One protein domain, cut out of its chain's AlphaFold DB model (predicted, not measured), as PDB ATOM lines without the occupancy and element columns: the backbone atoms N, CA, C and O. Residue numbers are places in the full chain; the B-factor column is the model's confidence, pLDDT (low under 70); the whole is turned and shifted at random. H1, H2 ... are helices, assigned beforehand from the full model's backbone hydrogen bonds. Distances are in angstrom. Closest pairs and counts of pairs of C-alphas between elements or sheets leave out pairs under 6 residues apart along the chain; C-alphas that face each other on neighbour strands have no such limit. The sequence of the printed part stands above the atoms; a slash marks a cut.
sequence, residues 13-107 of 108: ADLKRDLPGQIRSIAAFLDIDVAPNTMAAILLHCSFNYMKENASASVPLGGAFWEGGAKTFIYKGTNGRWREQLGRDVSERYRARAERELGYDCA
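Overview. This is residues 13 to 107 of the 108 residues of the protein "Sulfotransferase" of Sulfitobacter indolifex HEL-45 (UniProt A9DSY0). The model is a loose, open arc of helices: H1 to H6 follow one another round a curve on one side, and residues 74 to 81 lead across to H7 and the long helix H8 on the other side. H9 folds back on the last part of H8, and these two are apart from H1 to H6. The printed part has 95 residues with nine named helices, H1 to H9 in that order, and no named strand; the class is all helix. The whole is loose, with a radius of gyration of the C-alphas of 18.0 A, and spans 48 by 36 by 20 A, only just flat.

Along the chain. H1 covers residues 13 to 17 and begins at C-alpha 13, at (43.468, -33.123, -29.603). H2, residues 19 to 29, is 15.2 A long from first to last C-alpha, and H3, residues 36 to 45, is 14.5 A long. H4 covers residues 48 to 53 and is 8.6 A long. The four-residue helices H5, residues 60 to 63, H6, residues 70 to 73, and H7, residues 82 to 85, follow. H8, residues 88 to 102, is the longest helix, with 20.7 A from C-alpha 88 at (53.736, -39.515, -10.245) to C-alpha 102. H9, residues 104 to 107, ends at C-alpha 107, at (54.896, -42.078, -26.779).

Arrangement. H1 is close to H2 but not clearly touching, the closest C-alphas being those of Leu 15 and Gln 22, 5.8 A apart. H2 and H3 only just touch, with 3 pairs of C-alphas within 8 A; the closest, those of Pro 20 and Leu 43, are 6.9 A apart. H2 and H3 run opposite ways at a steep tilt of 63 degrees. H3 and H4 are close but not clearly touching, with the C-alphas of His 45 and Met 51 closest at 6.4 A. They run the same way at a steep tilt of 63 degrees. H4 and H6 only just touch, with 3 pairs of C-alphas within 8 A, the closest being those of Lys 52 and Lys 71 at 5.6 A. H5 and H6 touch only at the corner by their link, with the C-alphas of Gly 63 and Ala 70 closest at 3.9 A. H6 and H7 are apart. H7 and H8 are close but not clearly touching, with the C-alphas of Arg 83 and Ser 91 closest at 7.8 A. H8 touches H9 with residues 95 to 99 alone, the closest C-alphas being those of Glu 99 and Ala 107 at 5.2 A. Every O i to N i+4 pair is within hydrogen-bond range in H1, H2, H3, H4 and H8; H5, H6, H7 and H9 are too short for such a pair.

Size, cuts and confidence. The two C-alphas farthest apart are those of Ala 35 and Asp 89, at 49.9 A. Residues 25 to 31, of which 25 to 29 belong to H2, stand free. The printed part has no cut and no long link. The mean pLDDT of the printed part is 92.8, and no printed residue is under 70.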
ATOM      1  N   ALA A  13      42.735 -34.333 -29.974       93.56
ATOM      2  CA  ALA A  13      43.468 -33.123 -29.603       93.56
ATOM      3  C   ALA A  13      43.511 -32.078 -30.728       93.56
ATOM      4  O   ALA A  13      43.537 -30.888 -30.426       93.56
ATOM      5  N   ASP A  14      43.459 -32.500 -31.994       95.75
ATOM      6  CA  ASP A  14      43.414 -31.579 -33.131       95.75
ATOM      7  C   ASP A  14      42.030 -30.938 -33.252       95.75
ATOM      8  O   ASP A  14      41.946 -29.728 -33.435       95.75
ATOM      9  N   LEU A  15      40.954 -31.707 -33.032       95.19
ATOM     10  CA  LEU A  15      39.580 -31.179 -32.950       95.19
ATOM     11  C   LEU A  15      39.444 -30.135 -31.839       95.19
ATOM     12  O   LEU A  15      38.802 -29.104 -32.014       95.19
ATOM     13  N   LYS A  16      40.069 -30.387 -30.686       93.12
ATOM     14  CA  LYS A  16      40.090 -29.439 -29.568       93.12
ATOM     15  C   LYS A  16      40.927 -28.192 -29.854       93.12
ATOM     16  O   LYS A  16      40.589 -27.140 -29.318       93.12
ATOM     17  N   ARG A  17      42.013 -28.317 -30.624       94.69
ATOM     18  CA  ARG A  17      42.933 -27.218 -30.948       94.69
ATOM     19  C   ARG A  17      42.380 -26.310 -32.049       94.69
ATOM     20  O   ARG A  17      42.501 -25.099 -31.928       94.69
ATOM     21  N   ASP A  18      41.795 -26.888 -33.093       96.56
ATOM     22  CA  ASP A  18      41.261 -26.169 -34.254       96.56
ATOM     23  C   ASP A  18      40.046 -26.903 -34.835       96.56
ATOM     24  O   ASP A  18      40.123 -27.591 -35.856       96.56
ATOM     25  N   LEU A  19      38.897 -26.765 -34.169       95.81
ATOM     26  CA  LEU A  19      37.653 -27.371 -34.642       95.81
ATOM     27  C   LEU A  19      37.286 -26.908 -36.069       95.81
ATOM     28  O   LEU A  19      37.024 -27.779 -36.898       95.81
ATOM     29  N   PRO A  20      37.314 -25.604 -36.421       96.75
ATOM     30  CA  PRO A  20      36.992 -25.164 -37.781       96.75
ATOM     31  C   PRO A  20      37.885 -25.780 -38.860       96.75
ATOM     32  O   PRO A  20      37.377 -26.211 -39.899       96.75
ATOM     33  N   GLY A  21      39.199 -25.849 -38.638       97.12
ATOM     34  CA  GLY A  21      40.120 -26.478 -39.584       97.12
ATOM     35  C   GLY A  21      39.882 -27.973 -39.733       97.12
ATOM     36  O   GLY A  21      39.871 -28.481 -40.858       97.12
ATOM     37  N   GLN A  22      39.607 -28.674 -38.629       97.94
ATOM     38  CA  GLN A  22      39.271 -30.095 -38.689       97.94
ATOM     39  C   GLN A  22      37.948 -30.348 -39.423       97.94
ATOM     40  O   GLN A  22      37.905 -31.240 -40.266       97.94
ATOM     41  N   ILE A  23      36.902 -29.545 -39.191       97.25
ATOM     42  CA  ILE A  23      35.629 -29.668 -39.923       97.25
ATOM     43  C   ILE A  23      35.832 -29.442 -41.425       97.25
ATOM     44  O   ILE A  23      35.354 -30.249 -42.218       97.25
ATOM     45  N   ARG A  24      36.606 -28.424 -41.836       97.25
ATOM     46  CA  ARG A  24      36.962 -28.228 -43.258       97.25
ATOM     47  C   ARG A  24      37.689 -29.444 -43.838       97.25
ATOM     48  O   ARG A  24      37.378 -29.881 -44.940       97.25
ATOM     49  N   SER A  25      38.631 -30.015 -43.087       97.31
ATOM     50  CA  SER A  25      39.386 -31.201 -43.512       97.31
ATOM     51  C   SER A  25      38.515 -32.461 -43.627       97.31
ATOM     52  O   SER A  25      38.791 -33.325 -44.461       97.31
ATOM     53  N   ILE A  26      37.491 -32.595 -42.779       97.50
ATOM     54  CA  ILE A  26      36.497 -33.675 -42.857       97.50
ATOM     55  C   ILE A  26      35.586 -33.461 -44.066       97.50
ATOM     56  O   ILE A  26      35.398 -34.392 -44.836       97.50
ATOM     57  N   ALA A  27      35.078 -32.245 -44.263       97.38
ATOM     58  CA  ALA A  27      34.216 -31.914 -45.392       97.38
ATOM     59  C   ALA A  27      34.907 -32.175 -46.737       97.38
ATOM     60  O   ALA A  27      34.351 -32.876 -47.574       97.38
ATOM     61  N   ALA A  28      36.160 -31.733 -46.894       96.94
ATOM     62  CA  ALA A  28      36.954 -32.010 -48.092       96.94
ATOM     63  C   ALA A  28      37.198 -33.513 -48.316       96.94
ATOM     64  O   ALA A  28      37.219 -33.974 -49.448       96.94
ATOM     65  N   PHE A  29      37.370 -34.293 -47.244       97.31
ATOM     66  CA  PHE A  29      37.519 -35.747 -47.352       97.31
ATOM     67  C   PHE A  29      36.221 -36.447 -47.782       97.31
ATOM     68  O   PHE A  29      36.273 -37.475 -48.446       97.31
ATOM     69  N   LEU A  30      35.068 -35.897 -47.395       97.00
ATOM     70  CA  LEU A  30      33.744 -36.404 -47.759       97.00
ATOM     71  C   LEU A  30      33.209 -35.814 -49.074       97.00
ATOM     72  O   LEU A  30      32.086 -36.139 -49.444       97.00
ATOM     73  N   ASP A  31      33.981 -34.954 -49.745       97.06
ATOM     74  CA  ASP A  31      33.570 -34.191 -50.931       97.06
ATOM     75  C   ASP A  31      32.290 -33.356 -50.707       97.06
ATOM     76  O   ASP A  31      31.352 -33.348 -51.503       97.06
ATOM     77  N   ILE A  32      32.228 -32.666 -49.561       97.06
ATOM     78  CA  ILE A  32      31.106 -31.801 -49.170       97.06
ATOM     79  C   ILE A  32      31.542 -30.336 -49.235       97.06
ATOM     80  O   ILE A  32      32.435 -29.917 -48.494       97.06
ATOM     81  N   ASP A  33      30.848 -29.537 -50.048       95.00
ATOM     82  CA  ASP A  33      30.963 -28.079 -50.000       95.00
ATOM     83  C   ASP A  33      30.153 -27.516 -48.823       95.00
ATOM     84  O   ASP A  33      28.960 -27.792 -48.657       95.00
ATOM     85  N   VAL A  34      30.810 -26.732 -47.968       93.62
ATOM     86  CA  VAL A  34      30.213 -26.198 -46.741       93.62
ATOM     87  C   VAL A  34      30.072 -24.692 -46.876       93.62
ATOM     88  O   VAL A  34      31.017 -23.937 -46.646       93.62
ATOM     89  N   ALA A  35      28.848 -24.253 -47.168       93.31
ATOM     90  CA  ALA A  35      28.505 -22.838 -47.171       93.31
ATOM     91  C   ALA A  35      28.847 -22.171 -45.816       93.31
ATOM     92  O   ALA A  35      28.701 -22.805 -44.762       93.31
ATOM     93  N   PRO A  36      29.228 -20.878 -45.792       89.44
ATOM     94  CA  PRO A  36      29.643 -20.194 -44.563       89.44
ATOM     95  C   PRO A  36      28.625 -20.276 -43.412       89.44
ATOM     96  O   PRO A  36      29.001 -20.524 -42.266       89.44
ATOM     97  N   ASN A  37      27.330 -20.142 -43.715       92.75
ATOM     98  CA  ASN A  37      26.263 -20.238 -42.710       92.75
ATOM     99  C   ASN A  37      26.145 -21.657 -42.129       92.75
ATOM    100  O   ASN A  37      25.936 -21.825 -40.929       92.75
ATOM    101  N   THR A  38      26.342 -22.679 -42.964       95.38
ATOM    102  CA  THR A  38      26.354 -24.082 -42.535       95.38
ATOM    103  C   THR A  38      27.553 -24.367 -41.635       95.38
ATOM    104  O   THR A  38      27.402 -25.025 -40.608       95.38
ATOM    105  N   MET A  39      28.730 -23.817 -41.956       95.56
ATOM    106  CA  MET A  39      29.917 -23.941 -41.102       95.56
ATOM    107  C   MET A  39      29.663 -23.363 -39.704       95.56
ATOM    108  O   MET A  39      29.990 -24.005 -38.707       95.56
ATOM    109  N   ALA A  40      29.044 -22.182 -39.613       95.94
ATOM    110  CA  ALA A  40      28.711 -21.574 -38.326       95.94
ATOM    111  C   ALA A  40      27.769 -22.462 -37.492       95.94
ATOM    112  O   ALA A  40      28.010 -22.665 -36.300       95.94
ATOM    113  N   ALA A  41      26.745 -23.045 -38.124       97.19
ATOM    114  CA  ALA A  41      25.827 -23.971 -37.463       97.19
ATOM    115  C   ALA A  41      26.538 -25.246 -36.979       97.19
ATOM    116  O   ALA A  41      26.352 -25.653 -35.832       97.19
ATOM    117  N   ILE A  42      27.404 -25.846 -37.805       96.69
ATOM    118  CA  ILE A  42      28.197 -27.024 -37.414       96.69
ATOM    119  C   ILE A  42      29.053 -26.705 -36.185       96.69
ATOM    120  O   ILE A  42      29.047 -27.462 -35.217       96.69
ATOM    121  N   LEU A  43      29.759 -25.572 -36.185       96.75
ATOM    122  CA  LEU A  43      30.615 -25.182 -35.063       96.75
ATOM    123  C   LEU A  43      29.829 -24.980 -33.767       96.75
ATOM    124  O   LEU A  43      30.296 -25.396 -32.706       96.75
ATOM    125  N   LEU A  44      28.637 -24.383 -33.849       96.56
ATOM    126  CA  LEU A  44      27.745 -24.250 -32.703       96.56
ATOM    127  C   LEU A  44      27.320 -25.625 -32.180       96.56
ATOM    128  O   LEU A  44      27.519 -25.913 -30.999       96.56
ATOM    129  N   HIS A  45      26.785 -26.484 -33.050       95.94
ATOM    130  CA  HIS A  45      26.233 -27.782 -32.661       95.94
ATOM    131  C   HIS A  45      27.292 -28.773 -32.171       95.94
ATOM    132  O   HIS A  45      27.024 -29.561 -31.266       95.94
ATOM    133  N   CYS A  46      28.507 -28.699 -32.710       94.75
ATOM    134  CA  CYS A  46      29.648 -29.494 -32.262       94.75
ATOM    135  C   CYS A  46      30.399 -28.863 -31.077       94.75
ATOM    136  O   CYS A  46      31.371 -29.445 -30.585       94.75
ATOM    137  N   SER A  47      29.994 -27.680 -30.602       94.00
ATOM    138  CA  SER A  47      30.606 -27.074 -29.421       94.00
ATOM    139  C   SER A  47      30.280 -27.878 -28.162       94.00
ATOM    140  O   SER A  47      29.195 -28.439 -28.005       94.00
ATOM    141  N   PHE A  48      31.219 -27.899 -27.215       92.62
ATOM    142  CA  PHE A  48      31.043 -28.647 -25.971       92.62
ATOM    143  C   PHE A  48      29.805 -28.199 -25.181       92.62
ATOM    144  O   PHE A  48      29.061 -29.044 -24.688       92.62
ATOM    145  N   ASN A  49      29.579 -26.886 -25.075       93.69
ATOM    146  CA  ASN A  49      28.451 -26.335 -24.326       93.69
ATOM    147  C   ASN A  49      27.124 -26.745 -24.959       93.69
ATOM    148  O   ASN A  49      26.283 -27.313 -24.266       93.69
ATOM    149  N   TYR A  50      26.984 -26.561 -26.278       95.50
ATOM    150  CA  TYR A  50      25.771 -26.954 -26.987       95.50
ATOM    151  C   TYR A  50      25.506 -28.452 -26.833       95.50
ATOM    152  O   TYR A  50      24.408 -28.848 -26.444       95.50
ATOM    153  N   MET A  51      26.517 -29.292 -27.075       94.25
ATOM    154  CA  MET A  51      26.365 -30.738 -26.932       94.25
ATOM    155  C   MET A  51      25.968 -31.129 -25.506       94.25
ATOM    156  O   MET A  51      25.093 -31.970 -25.327       94.25
ATOM    157  N   LYS A  52      26.571 -30.514 -24.482       93.44
ATOM    158  CA  LYS A  52      26.252 -30.798 -23.077       93.44
ATOM    159  C   LYS A  52      24.838 -30.361 -22.704       93.44
ATOM    160  O   LYS A  52      24.154 -31.066 -21.964       93.44
ATOM    161  N   GLU A  53      24.387 -29.214 -23.190       94.06
ATOM    162  CA  GLU A  53      23.021 -28.736 -22.967       94.06
ATOM    163  C   GLU A  53      21.987 -29.637 -23.647       94.06
ATOM    164  O   GLU A  53      20.954 -29.926 -23.045       94.06
ATOM    165  N   ASN A  54      22.323 -30.166 -24.826       94.38
ATOM    166  CA  ASN A  54      21.471 -31.022 -25.654       94.38
ATOM    167  C   ASN A  54      21.810 -32.519 -25.524       94.38
ATOM    168  O   ASN A  54      21.492 -33.318 -26.405       94.38
ATOM    169  N   ALA A  55      22.458 -32.920 -24.426       91.44
ATOM    170  CA  ALA A  55      23.045 -34.253 -24.295       91.44
ATOM    171  C   ALA A  55      22.017 -35.386 -24.457       91.44
ATOM    172  O   ALA A  55      22.343 -36.440 -24.995       91.44
ATOM    173  N   SER A  56      20.765 -35.178 -24.045       91.69
ATOM    174  CA  SER A  56      19.694 -36.174 -24.183       91.69
ATOM    175  C   SER A  56      19.431 -36.595 -25.633       91.69
ATOM    176  O   SER A  56      19.034 -37.733 -25.859       91.69
ATOM    177  N   ALA A  57      19.684 -35.720 -26.611       90.69
ATOM    178  CA  ALA A  57      19.490 -36.018 -28.029       90.69
ATOM    179  C   ALA A  57      20.649 -36.818 -28.652       90.69
ATOM    180  O   ALA A  57      20.503 -37.354 -29.745       90.69
ATOM    181  N   SER A  58      21.811 -36.872 -27.992       85.31
ATOM    182  CA  SER A  58      23.043 -37.461 -28.550       85.31
ATOM    183  C   SER A  58      23.597 -38.632 -27.736       85.31
ATOM    184  O   SER A  58      24.352 -39.447 -28.261       85.31
ATOM    185  N   VAL A  59      23.262 -38.722 -26.448       89.69
ATOM    186  CA  VAL A  59      23.734 -39.790 -25.559       89.69
ATOM    187  C   VAL A  59      22.846 -41.029 -25.727       89.69
ATOM    188  O   VAL A  59      21.622 -40.885 -25.775       89.69
ATOM    189  N   PRO A  60      23.419 -42.249 -25.777       86.88
ATOM    190  CA  PRO A  60      22.648 -43.483 -25.892       86.88
ATOM    191  C   PRO A  60      21.499 -43.560 -24.878       86.88
ATOM    192  O   PRO A  60      21.697 -43.329 -23.682       86.88
ATOM    193  N   LEU A  61      20.294 -43.859 -25.376       90.50
ATOM    194  CA  LEU A  61      19.044 -43.892 -24.605       90.50
ATOM    195  C   LEU A  61      18.826 -42.656 -23.709       90.50
ATOM    196  O   LEU A  61      18.364 -42.778 -22.575       90.50
ATOM    197  N   GLY A  62      19.221 -41.465 -24.169       88.19
ATOM    198  CA  GLY A  62      19.047 -40.221 -23.416       88.19
ATOM    199  C   GLY A  62      19.796 -40.184 -22.079       88.19
ATOM    200  O   GLY A  62      19.459 -39.385 -21.207       88.19
ATOM    201  N   GLY A  63      20.803 -41.045 -21.898       90.25
ATOM    202  CA  GLY A  63      21.577 -41.145 -20.663       90.25
ATOM    203  C   GLY A  63      20.924 -41.978 -19.560       90.25
ATOM    204  O   GLY A  63      21.365 -41.872 -18.420       90.25
ATOM    205  N   ALA A  64      19.929 -42.817 -19.874       89.88
ATOM    206  CA  ALA A  64      19.259 -43.687 -18.898       89.88
ATOM    207  C   ALA A  64      20.222 -44.593 -18.101       89.88
ATOM    208  O   ALA A  64      19.934 -44.952 -16.965       89.88
ATOM    209  N   PHE A  65      21.376 -44.938 -18.681       88.12
ATOM    210  CA  PHE A  65      22.398 -45.765 -18.032       88.12
ATOM    211  C   PHE A  65      23.458 -44.975 -17.251       88.12
ATOM    212  O   PHE A  65      24.369 -45.580 -16.693       88.12
ATOM    213  N   TRP A  66      23.382 -43.642 -17.221       87.12
ATOM    214  CA  TRP A  66      24.356 -42.802 -16.524       87.12
ATOM    215  C   TRP A  66      23.765 -42.225 -15.245       87.12
ATOM    216  O   TRP A  66      22.738 -41.547 -15.265       87.12
ATOM    217  N   GLU A  67      24.469 -42.415 -14.131       86.44
ATOM    218  CA  GLU A  67      24.176 -41.703 -12.891       86.44
ATOM    219  C   GLU A  67      24.344 -40.185 -13.118       86.44
ATOM    220  O   GLU A  67      25.372 -39.715 -13.615       86.44
ATOM    221  N   GLY A  68      23.293 -39.405 -12.850       85.31
ATOM    222  CA  GLY A  68      23.227 -37.977 -13.207       85.31
ATOM    223  C   GLY A  68      22.818 -37.677 -14.663       85.31
ATOM    224  O   GLY A  68      22.799 -36.513 -15.071       85.31
ATOM    225  N   GLY A  69      22.442 -38.699 -15.439       90.62
ATOM    226  CA  GLY A  69      21.825 -38.577 -16.762       90.62
ATOM    227  C   GLY A  69      22.784 -38.189 -17.894       90.62
ATOM    228  O   GLY A  69      24.009 -38.226 -17.766       90.62
ATOM    229  N   ALA A  70      22.222 -37.784 -19.041       90.00
ATOM    230  CA  ALA A  70      22.988 -37.525 -20.267       90.00
ATOM    231  C   ALA A  70      24.109 -36.484 -20.107       90.00
ATOM    232  O   ALA A  70      25.160 -36.586 -20.740       90.00
ATOM    233  N   LYS A  71      23.930 -35.488 -19.231       88.94
ATOM    234  CA  LYS A  71      24.947 -34.452 -18.994       88.94
ATOM    235  C   LYS A  71      26.199 -34.993 -18.296       88.94
ATOM    236  O   LYS A  71      27.261 -34.386 -18.439       88.94
ATOM    237  N   THR A  72      26.107 -36.122 -17.589       89.81
ATOM    238  CA  THR A  72      27.271 -36.801 -16.997       89.81
ATOM    239  C   THR A  72      28.156 -37.429 -18.071       89.81
ATOM    240  O   THR A  72      29.380 -37.385 -17.951       89.81
ATOM    241  N   PHE A  73      27.570 -37.950 -19.154       89.06
ATOM    242  CA  PHE A  73      28.333 -38.493 -20.284       89.06
ATOM    243  C   PHE A  73      29.222 -37.411 -20.921       89.06
ATOM    244  O   PHE A  73      30.421 -37.607 -21.135       89.06
ATOM    245  N   ILE A  74      28.662 -36.218 -21.148       88.38
ATOM    246  CA  ILE A  74      29.380 -35.058 -21.697       88.38
ATOM    247  C   ILE A  74      29.992 -34.240 -20.549       88.38
ATOM    248  O   ILE A  74      29.514 -33.172 -20.163       88.38
ATOM    249  N   TYR A  75      31.071 -34.765 -19.961       87.06
ATOM    250  CA  TYR A  75      31.536 -34.292 -18.654       87.06
ATOM    251  C   TYR A  75      32.297 -32.947 -18.656       87.06
ATOM    252  O   TYR A  75      31.744 -31.940 -18.208       87.06
ATOM    253  N   LYS A  76      33.569 -32.908 -19.096       85.19
ATOM    254  CA  LYS A  76      34.439 -31.704 -19.006       85.19
ATOM    255  C   LYS A  76      35.006 -31.201 -20.337       85.19
ATOM    256  O   LYS A  76      35.398 -30.046 -20.413       85.19
ATOM    257  N   GLY A  77      35.090 -32.046 -21.366       84.06
ATOM    258  CA  GLY A  77      35.551 -31.621 -22.694       84.06
ATOM    259  C   GLY A  77      36.983 -31.068 -22.743       84.06
ATOM    260  O   GLY A  77      37.293 -30.296 -23.649       84.06
ATOM    261  N   THR A  78      37.848 -31.418 -21.786       87.06
ATOM    262  CA  THR A  78      39.243 -30.955 -21.694       87.06
ATOM    263  C   THR A  78      40.236 -32.112 -21.798       87.06
ATOM    264  O   THR A  78      39.959 -33.230 -21.355       87.06
ATOM    265  N   ASN A  79      41.411 -31.831 -22.367       87.50
ATOM    266  CA  ASN A  79      42.524 -32.778 -22.463       87.50
ATOM    267  C   ASN A  79      43.439 -32.675 -21.236       87.50
ATOM    268  O   ASN A  79      43.472 -31.653 -20.561       87.50
ATOM    269  N   GLY A  80      44.206 -33.734 -20.962       87.44
ATOM    270  CA  GLY A  80      45.255 -33.710 -19.934       87.44
ATOM    271  C   GLY A  80      44.785 -33.894 -18.489       87.44
ATOM    272  O   GLY A  80      45.619 -33.850 -17.594       87.44
ATOM    273  N   ARG A  81      43.496 -34.170 -18.247       88.75
ATOM    274  CA  ARG A  81      42.930 -34.347 -16.891       88.75
ATOM    275  C   ARG A  81      43.646 -35.399 -16.038       88.75
ATOM    276  O   ARG A  81      43.693 -35.273 -14.824       88.75
ATOM    277  N   TRP A  82      44.226 -36.413 -16.677       89.62
ATOM    278  CA  TRP A  82      44.991 -37.460 -16.002       89.62
ATOM    279  C   TRP A  82      46.200 -36.917 -15.227       89.62
ATOM    280  O   TRP A  82      46.598 -37.529 -14.245       89.62
ATOM    281  N   ARG A  83      46.761 -35.763 -15.626       87.56
ATOM    282  CA  ARG A  83      47.955 -35.171 -14.999       87.56
ATOM    283  C   ARG A  83      47.732 -34.781 -13.540       87.56
ATOM    284  O   ARG A  83      48.665 -34.846 -12.756       87.56
ATOM    285  N   GLU A  84      46.511 -34.376 -13.200       87.56
ATOM    286  CA  GLU A  84      46.128 -33.981 -11.839       87.56
ATOM    287  C   GLU A  84      45.543 -35.153 -11.037       87.56
ATOM    288  O   GLU A  84      45.426 -35.070  -9.819       87.56
ATOM    289  N   GLN A  85      45.145 -36.238 -11.710       90.12
ATOM    290  CA  GLN A  85      44.477 -37.383 -11.082       90.12
ATOM    291  C   GLN A  85      45.418 -38.549 -10.790       90.12
ATOM    292  O   GLN A  85      45.190 -39.296  -9.842       90.12
ATOM    293  N   LEU A  86      46.439 -38.752 -11.624       92.69
ATOM    294  CA  LEU A  86      47.365 -39.864 -11.477       92.69
ATOM    295  C   LEU A  86      48.573 -39.444 -10.647       92.69
ATOM    296  O   LEU A  86      49.208 -38.426 -10.921       92.69
ATOM    297  N   GLY A  87      48.929 -40.288  -9.679       95.00
ATOM    298  CA  GLY A  87      50.194 -40.185  -8.961       95.00
ATOM    299  C   GLY A  87      51.389 -40.190  -9.918       95.00
ATOM    300  O   GLY A  87      51.325 -40.691 -11.051       95.00
ATOM    301  N   ARG A  88      52.500 -39.611  -9.458       93.62
ATOM    302  CA  ARG A  88      53.736 -39.515 -10.245       93.62
ATOM    303  C   ARG A  88      54.255 -40.897 -10.644       93.62
ATOM    304  O   ARG A  88      54.593 -41.104 -11.804       93.62
ATOM    305  N   ASP A  89      54.234 -41.840  -9.707       95.62
ATOM    306  CA  ASP A  89      54.648 -43.231  -9.895       95.62
ATOM    307  C   ASP A  89      53.810 -43.943 -10.971       95.62
ATOM    308  O   ASP A  89      54.349 -44.612 -11.857       95.62
ATOM    309  N   VAL A  90      52.488 -43.746 -10.956       95.50
ATOM    310  CA  VAL A  90      51.576 -44.321 -11.954       95.50
ATOM    311  C   VAL A  90      51.836 -43.712 -13.330       95.50
ATOM    312  O   VAL A  90      51.908 -44.435 -14.326       95.50
ATOM    313  N   SER A  91      52.025 -42.393 -13.390       94.12
ATOM    314  CA  SER A  91      52.312 -41.671 -14.634       94.12
ATOM    315  C   SER A  91      53.633 -42.112 -15.271       94.12
ATOM    316  O   SER A  91      53.701 -42.303 -16.486       94.12
ATOM    317  N   GLU A  92      54.679 -42.312 -14.466       94.44
ATOM    318  CA  GLU A  92      55.982 -42.801 -14.930       94.44
ATOM    319  C   GLU A  92      55.897 -44.242 -15.439       94.44
ATOM    320  O   GLU A  92      56.385 -44.540 -16.532       94.44
ATOM    321  N   ARG A  93      55.200 -45.126 -14.712       95.31
ATOM    322  CA  ARG A  93      54.947 -46.503 -15.165       95.31
ATOM    323  C   ARG A  93      54.175 -46.542 -16.480       95.31
ATOM    324  O   ARG A  93      54.498 -47.357 -17.346       95.31
ATOM    325  N   TYR A  94      53.176 -45.672 -16.638       94.62
ATOM    326  CA  TYR A  94      52.413 -45.563 -17.878       94.62
ATOM    327  C   TYR A  94      53.296 -45.090 -19.035       94.62
ATOM    328  O   TYR A  94      53.284 -45.726 -20.085       94.62
ATOM    329  N   ARG A  95      54.116 -44.046 -18.837       92.88
ATOM    330  CA  ARG A  95      55.049 -43.560 -19.868       92.88
ATOM    331  C   ARG A  95      56.035 -44.647 -20.295       92.88
ATOM    332  O   ARG A  95      56.156 -44.917 -21.484       92.88
ATOM    333  N   ALA A  96      56.651 -45.338 -19.337       95.44
ATOM    334  CA  ALA A  96      57.569 -46.436 -19.633       95.44
ATOM    335  C   ALA A  96      56.880 -47.581 -20.396       95.44
ATOM    336  O   ALA A  96      57.502 -48.233 -21.231       95.44
ATOM    337  N   ARG A  97      55.597 -47.857 -20.119       96.44
ATOM    338  CA  ARG A  97      54.818 -48.828 -20.900       96.44
ATOM    339  C   ARG A  97      54.538 -48.305 -22.306       96.44
ATOM    340  O   ARG A  97      54.763 -49.048 -23.248       96.44
ATOM    341  N   ALA A  98      54.082 -47.063 -22.449       95.88
ATOM    342  CA  ALA A  98      53.791 -46.462 -23.747       95.88
ATOM    343  C   ALA A  98      55.023 -46.469 -24.665       95.88
ATOM    344  O   ALA A  98      54.913 -46.901 -25.806       95.88
ATOM    345  N   GLU A  99      56.199 -46.100 -24.152       96.44
ATOM    346  CA  GLU A  99      57.456 -46.149 -24.911       96.44
ATOM    347  C   GLU A  99      57.818 -47.573 -25.353       96.44
ATOM    348  O   GLU A  99      58.231 -47.766 -26.495       96.44
ATOM    349  N   ARG A 100      57.622 -48.587 -24.494       97.19
ATOM    350  CA  ARG A 100      57.867 -49.992 -24.870       97.19
ATOM    351  C   ARG A 100      56.926 -50.495 -25.962       97.19
ATOM    352  O   ARG A 100      57.363 -51.266 -26.807       97.19
ATOM    353  N   GLU A 101      55.651 -50.112 -25.919       97.25
ATOM    354  CA  GLU A 101      54.642 -50.628 -26.856       97.25
ATOM    355  C   GLU A 101      54.579 -49.839 -28.171       97.25
ATOM    356  O   GLU A 101      54.246 -50.404 -29.207       97.25
ATOM    357  N   LEU A 102      54.862 -48.534 -28.134       95.19
ATOM    358  CA  LEU A 102      54.660 -47.623 -29.267       95.19
ATOM    359  C   LEU A 102      55.974 -47.089 -29.850       95.19
ATOM    360  O   LEU A 102      55.971 -46.542 -30.950       95.19
ATOM    361  N   GLY A 103      57.089 -47.228 -29.130       94.69
ATOM    362  CA  GLY A 103      58.340 -46.544 -29.438       94.69
ATOM    363  C   GLY A 103      58.364 -45.100 -28.929       94.69
ATOM    364  O   GLY A 103      57.334 -44.500 -28.614       94.69
ATOM    365  N   TYR A 104      59.571 -44.534 -28.842       89.38
ATOM    366  CA  TYR A 104      59.809 -43.204 -28.273       89.38
ATOM    367  C   TYR A 104      59.048 -42.090 -29.012       89.38
ATOM    368  O   TYR A 104      58.368 -41.285 -28.377       89.38
ATOM    369  N   ASP A 105      59.097 -42.081 -30.348       90.06
ATOM    370  CA  ASP A 105      58.493 -41.017 -31.163       90.06
ATOM    371  C   ASP A 105      56.967 -40.945 -31.012       90.06
ATOM    372  O   ASP A 105      56.383 -39.861 -31.053       90.06
ATOM    373  N   CYS A 106      56.312 -42.090 -30.803       86.25
ATOM    374  CA  CYS A 106      54.861 -42.169 -30.641       86.25
ATOM    375  C   CYS A 106      54.387 -41.967 -29.193       86.25
ATOM    376  O   CYS A 106      53.210 -41.675 -28.987       86.25
ATOM    377  N   ALA A 107      55.259 -42.139 -28.197       87.62
ATOM    378  CA  ALA A 107      54.896 -42.078 -26.779       87.62
ATOM    379  C   ALA A 107      55.057 -40.685 -26.135       87.62
ATOM    380  O   ALA A 107      54.738 -40.523 -24.952       87.62
TER     381      ALA A 107